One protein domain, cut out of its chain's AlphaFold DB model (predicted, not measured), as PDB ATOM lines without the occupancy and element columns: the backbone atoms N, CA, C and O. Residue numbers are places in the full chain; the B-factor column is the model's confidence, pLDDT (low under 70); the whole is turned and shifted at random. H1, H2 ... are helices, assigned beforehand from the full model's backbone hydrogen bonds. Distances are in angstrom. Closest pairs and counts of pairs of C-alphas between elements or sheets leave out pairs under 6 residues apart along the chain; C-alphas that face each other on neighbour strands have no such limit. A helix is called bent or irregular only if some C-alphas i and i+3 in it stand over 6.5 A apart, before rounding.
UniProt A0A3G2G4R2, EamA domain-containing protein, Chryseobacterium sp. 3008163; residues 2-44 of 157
ATOM      1  N   GLY A   2     -11.599  36.618 -37.129       47.62
ATOM      2  CA  GLY A   2     -11.499  38.064 -36.828       47.62
ATOM      3  C   GLY A   2     -12.470  38.994 -37.582       47.62
ATOM      4  O   GLY A   2     -13.003  39.934 -36.997       47.62
ATOM      5  N   SER A   3     -12.790  38.713 -38.851       43.88
ATOM      6  CA  SER A   3     -13.690  39.564 -39.655       43.88
ATOM      7  C   SER A   3     -15.161  39.512 -39.220       43.88
ATOM      8  O   SER A   3     -15.896  40.480 -39.399       43.88
ATOM      9  N   LEU A   4     -15.598  38.399 -38.619       51.47
ATOM     10  CA  LEU A   4     -16.955  38.250 -38.080       51.47
ATOM     11  C   LEU A   4     -17.102  38.923 -36.707       51.47
ATOM     12  O   LEU A   4     -18.172  39.446 -36.406       51.47
ATOM     13  N   TYR A   5     -16.028  38.958 -35.910       52.09
ATOM     14  CA  TYR A   5     -16.008  39.616 -34.601       52.09
ATOM     15  C   TYR A   5     -16.008  41.148 -34.729       52.09
ATOM     16  O   TYR A   5     -16.808  41.826 -34.088       52.09
ATOM     17  N   SER A   6     -15.216  41.692 -35.663       50.78
ATOM     18  CA  SER A   6     -15.161  43.135 -35.962       50.78
ATOM     19  C   SER A   6     -16.503  43.719 -36.436       50.78
ATOM     20  O   SER A   6     -16.777  44.896 -36.230       50.78
ATOM     21  N   LYS A   7     -17.390  42.891 -37.008       53.19
ATOM     22  CA  LYS A   7     -18.741  43.314 -37.407       53.19
ATOM     23  C   LYS A   7     -19.709  43.457 -36.223       53.19
ATOM     24  O   LYS A   7     -20.684  44.191 -36.338       53.19
ATOM     25  N   LYS A   8     -19.476  42.732 -35.122       51.38
ATOM     26  CA  LYS A   8     -20.336  42.751 -33.924       51.38
ATOM     27  C   LYS A   8     -19.885  43.765 -32.876       51.38
ATOM     28  O   LYS A   8     -20.722  44.210 -32.104       51.38
ATOM     29  N   ASN A   9     -18.610  44.144 -32.885       51.47
ATOM     30  CA  ASN A   9     -18.066  45.177 -32.014       51.47
ATOM     31  C   ASN A   9     -17.372  46.235 -32.889       51.47
ATOM     32  O   ASN A   9     -16.174  46.094 -33.151       51.47
ATOM     33  N   PRO A  10     -18.104  47.233 -33.429       55.34
ATOM     34  CA  PRO A  10     -17.473  48.343 -34.127       55.34
ATOM     35  C   PRO A  10     -16.581  49.056 -33.114       55.34
ATOM     36  O   PRO A  10     -17.061  49.736 -32.213       55.34
ATOM     37  N   ALA A  11     -15.278  48.811 -33.204       56.34
ATOM     38  CA  ALA A  11     -14.307  49.508 -32.393       56.34
ATOM     39  C   ALA A  11     -14.415  50.997 -32.733       56.34
ATOM     40  O   ALA A  11     -14.183  51.378 -33.880       56.34
ATOM     41  N   ASP A  12     -14.747  51.822 -31.742       56.12
ATOM     42  CA  ASP A  12     -14.789  53.289 -31.835       56.12
ATOM     43  C   ASP A  12     -13.364  53.883 -31.868       56.12
ATOM     44  O   ASP A  12     -13.032  54.901 -31.265       56.12
ATOM     45  N   HIS A  13     -12.447  53.159 -32.510       61.91
ATOM     46  CA  HIS A  13     -11.038  53.476 -32.593       61.91
ATOM     47  C   HIS A  13     -10.746  54.006 -33.989       61.91
ATOM     48  O   HIS A  13     -11.052  53.366 -34.997       61.91
ATOM     49  N   SER A  14     -10.105  55.175 -34.036       72.50
ATOM     50  CA  SER A  14      -9.589  55.758 -35.273       72.50
ATOM     51  C   SER A  14      -8.773  54.724 -36.059       72.50
ATOM     52  O   SER A  14      -8.007  53.952 -35.477       72.50
ATOM     53  N   THR A  15      -8.895  54.723 -37.389       73.12
ATOM     54  CA  THR A  15      -8.116  53.872 -38.310       73.12
ATOM     55  C   THR A  15      -6.618  53.891 -37.992       73.12
ATOM     56  O   THR A  15      -5.951  52.866 -38.107       73.12
ATOM     57  N   PHE A  16      -6.107  55.031 -37.519       75.75
ATOM     58  CA  PHE A  16      -4.723  55.181 -37.078       75.75
ATOM     59  C   PHE A  16      -4.372  54.262 -35.898       75.75
ATOM     60  O   PHE A  16      -3.376  53.551 -35.965       75.75
ATOM     61  N   MET A  17      -5.224  54.194 -34.869       80.69
ATOM     62  CA  MET A  17      -5.012  53.349 -33.687       80.69
ATOM     63  C   MET A  17      -4.936  51.863 -34.064       80.69
ATOM     64  O   MET A  17      -4.055  51.148 -33.594       80.69
ATOM     65  N   ASN A  18      -5.816  51.411 -34.963       79.19
ATOM     66  CA  ASN A  18      -5.794  50.032 -35.459       79.19
ATOM     67  C   ASN A  18      -4.483  49.705 -36.194       79.19
ATOM     68  O   ASN A  18      -3.908  48.639 -35.981       79.19
ATOM     69  N   ILE A  19      -3.995  50.618 -37.040       81.00
ATOM     70  CA  ILE A  19      -2.729  50.439 -37.767       81.00
ATOM     71  C   ILE A  19      -1.549  50.417 -36.786       81.00
ATOM     72  O   ILE A  19      -0.695  49.536 -36.882       81.00
ATOM     73  N   SER A  20      -1.520  51.323 -35.803       85.62
ATOM     74  CA  SER A  20      -0.474  51.357 -34.774       85.62
ATOM     75  C   SER A  20      -0.412  50.054 -33.976       85.62
ATOM     76  O   SER A  20       0.670  49.494 -33.806       85.62
ATOM     77  N   GLN A  21      -1.560  49.526 -33.541       88.31
ATOM     78  CA  GLN A  21      -1.625  48.253 -32.818       88.31
ATOM     79  C   GLN A  21      -1.108  47.087 -33.670       88.31
ATOM     80  O   GLN A  21      -0.318  46.280 -33.183       88.31
ATOM     81  N   GLN A  22      -1.495  47.015 -34.948       87.69
ATOM     82  CA  GLN A  22      -1.016  45.972 -35.861       87.69
ATOM     83  C   GLN A  22       0.504  46.025 -36.059       87.69
ATOM     84  O   GLN A  22       1.155  44.983 -36.004       87.69
ATOM     85  N   LEU A  23       1.078  47.218 -36.246       89.94
ATOM     86  CA  LEU A  23       2.520  47.387 -36.455       89.94
ATOM     87  C   LEU A  23       3.338  47.085 -35.193       89.94
ATOM     88  O   LEU A  23       4.379  46.437 -35.294       89.94
ATOM     89  N   ILE A  24       2.857  47.481 -34.009       93.38
ATOM     90  CA  ILE A  24       3.505  47.142 -32.730       93.38
ATOM     91  C   ILE A  24       3.520  45.625 -32.532       93.38
ATOM     92  O   ILE A  24       4.567  45.051 -32.238       93.38
ATOM     93  N   VAL A  25       2.379  44.961 -32.739       93.69
ATOM     94  CA  VAL A  25       2.278  43.501 -32.601       93.69
ATOM     95  C   VAL A  25       3.164  42.789 -33.625       93.69
ATOM     96  O   VAL A  25       3.852  41.839 -33.263       93.69
ATOM     97  N   ALA A  26       3.205  43.259 -34.875       91.12
ATOM     98  CA  ALA A  26       4.091  42.705 -35.897       91.12
ATOM     99  C   ALA A  26       5.576  42.863 -35.519       91.12
ATOM    100  O   ALA A  26       6.351  41.917 -35.676       91.12
ATOM    101  N   GLY A  27       5.966  44.021 -34.975       91.75
ATOM    102  CA  GLY A  27       7.321  44.272 -34.480       91.75
ATOM    103  C   GLY A  27       7.703  43.348 -33.321       91.75
ATOM    104  O   GLY A  27       8.747  42.703 -33.370       91.75
ATOM    105  N   LEU A  28       6.826  43.210 -32.324       95.12
ATOM    106  CA  LEU A  28       7.028  42.298 -31.191       95.12
ATOM    107  C   LEU A  28       7.105  40.832 -31.632       95.12
ATOM    108  O   LEU A  28       7.967  40.094 -31.162       95.12
ATOM    109  N   ALA A  29       6.243  40.409 -32.559       93.25
ATOM    110  CA  ALA A  29       6.280  39.061 -33.115       93.25
ATOM    111  C   ALA A  29       7.592  38.802 -33.870       93.25
ATOM    112  O   ALA A  29       8.212  37.756 -33.689       93.25
ATOM    113  N   SER A  30       8.049  39.772 -34.667       91.06
ATOM    114  CA  SER A  30       9.322  39.687 -35.394       91.06
ATOM    115  C   SER A  30      10.506  39.598 -34.428       91.06
ATOM    116  O   SER A  30      11.399  38.777 -34.618       91.06
ATOM    117  N   PHE A  31      10.474  40.379 -33.343       89.75
ATOM    118  CA  PHE A  31      11.474  40.323 -32.279       89.75
ATOM    119  C   PHE A  31      11.492  38.961 -31.572       89.75
ATOM    120  O   PHE A  31      12.560  38.388 -31.368       89.75
ATOM    121  N   ALA A  32      10.322  38.405 -31.249       92.56
ATOM    122  CA  ALA A  32      10.220  37.077 -30.647       92.56
ATOM    123  C   ALA A  32      10.804  35.993 -31.568       92.56
ATOM    124  O   ALA A  32      11.564  35.142 -31.113       92.56
ATOM    125  N   VAL A  33      10.515  36.047 -32.871       90.62
ATOM    126  CA  VAL A  33      11.095  35.119 -33.857       90.62
ATOM    127  C   VAL A  33      12.620  35.240 -33.904       90.62
ATOM    128  O   VAL A  33      13.303  34.218 -33.842       90.62
ATOM    129  N   ALA A  34      13.159  36.461 -33.957       88.31
ATOM    130  CA  ALA A  34      14.605  36.692 -33.936       88.31
ATOM    131  C   ALA A  34      15.256  36.159 -32.645       88.31
ATOM    132  O   ALA A  34      16.340  35.575 -32.679       88.31
ATOM    133  N   PHE A  35      14.572  36.308 -31.503       87.94
ATOM    134  CA  PHE A  35      14.986  35.753 -30.213       87.94
ATOM    135  C   PHE A  35      15.084  34.226 -30.230       87.94
ATOM    136  O   PHE A  35      16.142  33.683 -29.909       87.94
ATOM    137  N   PHE A  36      14.038  33.526 -30.678       90.62
ATOM    138  CA  PHE A  36      14.049  32.060 -30.754       90.62
ATOM    139  C   PHE A  36      15.024  31.504 -31.796       90.62
ATOM    140  O   PHE A  36      15.509  30.387 -31.638       90.62
ATOM    141  N   ARG A  37      15.334  32.270 -32.845       86.56
ATOM    142  CA  ARG A  37      16.344  31.897 -33.844       86.56
ATOM    143  C   ARG A  37      17.783  32.161 -33.400       86.56
ATOM    144  O   ARG A  37      18.701  31.834 -34.145       86.56
ATOM    145  N   SER A  38      17.979  32.748 -32.217       81.50
ATOM    146  CA  SER A  38      19.296  33.118 -31.685       81.50
ATOM    147  C   SER A  38      20.119  33.982 -32.647       81.50
ATOM    148  O   SER A  38      21.344  33.971 -32.595       81.50
ATOM    149  N   GLU A  39      19.465  34.794 -33.487       80.44
ATOM    150  CA  GLU A  39      20.151  35.672 -34.453       80.44
ATOM    151  C   GLU A  39      21.069  36.695 -33.747       80.44
ATOM    152  O   GLU A  39      22.005  37.220 -34.342       80.44
ATOM    153  N   TRP A  40      20.871  36.892 -32.440       74.44
ATOM    154  CA  TRP A  40      21.677  37.710 -31.533       74.44
ATOM    155  C   TRP A  40      23.117  37.223 -31.329       74.44
ATOM    156  O   TRP A  40      23.990  38.046 -31.075       74.44
ATOM    157  N   THR A  41      23.399  35.919 -31.428       72.75
ATOM    158  CA  THR A  41      24.732  35.382 -31.079       72.75
ATOM    159  C   THR A  41      25.804  35.686 -32.127       72.75
ATOM    160  O   THR A  41      26.989  35.618 -31.821       72.75
ATOM    161  N   GLY A  42      25.401  36.035 -33.353       69.00
ATOM    162  CA  GLY A  42      26.287  36.471 -34.440       69.00
ATOM    163  C   GLY A  42      26.033  37.907 -34.904       69.00
ATOM    164  O   GLY A  42      26.636  38.351 -35.880       69.00
ATOM    165  N   PHE A  43      25.130  38.637 -34.242       75.69
ATOM    166  CA  PHE A  43      24.756  39.986 -34.643       75.69
ATOM    167  C   PHE A  43      25.809  40.994 -34.179       75.69
ATOM    168  O   PHE A  43      25.849  41.396 -33.016       75.69
ATOM    169  N   SER A  44      26.658  41.431 -35.106       78.38
ATOM    170  CA  SER A  44      27.588  42.531 -34.876       78.38
ATOM    171  C   SER A  44      27.184  43.734 -35.715       78.38
ATOM    172  O   SER A  44      27.252  43.703 -36.943       78.38
TER     173      SER A  44
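What this domain is: This is residues 2 to 44 of the 157 residues of the protein "EamA domain-containing protein" of Chryseobacterium sp. 3008163 (UniProt A0A3G2G4R2). Look for one long, straight helix, H2, with the short helix H1 set off to the side of its first end, the short helix H3 past its last end, and no packed core. Residues 7 to 14 turn off at the beginning of H2 like a hook and hold H1 away from it, while H3 follows just past the other end. The printed part has 43 residues, with three named helices in the order H1, H2, H3 and no named strand; the class is all helix. It is extended, with a radius of gyration of the C-alphas of 15.8 A, and its C-alphas span 46 by 20 by 8 A, a rod.

How they stand to each other: Start at H1, residues 2 to 6, which is apart from H2, residues 15 to 36. Past H2 comes H3, residues 39 to 42; the two are close but not clearly touching, and their closest C-alphas, those of Ala 34 and Trp 40, are 7.5 A apart. H1 and H3 are apart. In H1 and H2 every O i to N i+4 pair is within hydrogen-bond range; H3 is too short for such a pair, and its one O i to N i+3 pair is not within range.

Where its parts are: Find C-alpha 2 at (-11.499, 38.064, -36.828), where H1 begins; its five residues measure 6.3 A from first to last C-alpha. H2 starts at C-alpha 15, at (-8.116, 53.872, -38.310), and runs 32.0 A to C-alpha 36. H3 ends at C-alpha 42, at (26.287, 36.471, -34.440); it is neither bent nor irregular, but only just: C-alphas 39 and 42 are 6.2 A apart.

The domain as a whole: The two C-alphas farthest apart, those of Lys 8 and Ser 44, are 47.9 A from each other. Residues 2 to 44 stand free. The printed part has no cut; the link from H1 to H2 is short and that from H2 to H3 tight. The mean pLDDT of the printed part is 75.7, and residues 2 to 13 and residue 42 are under 70.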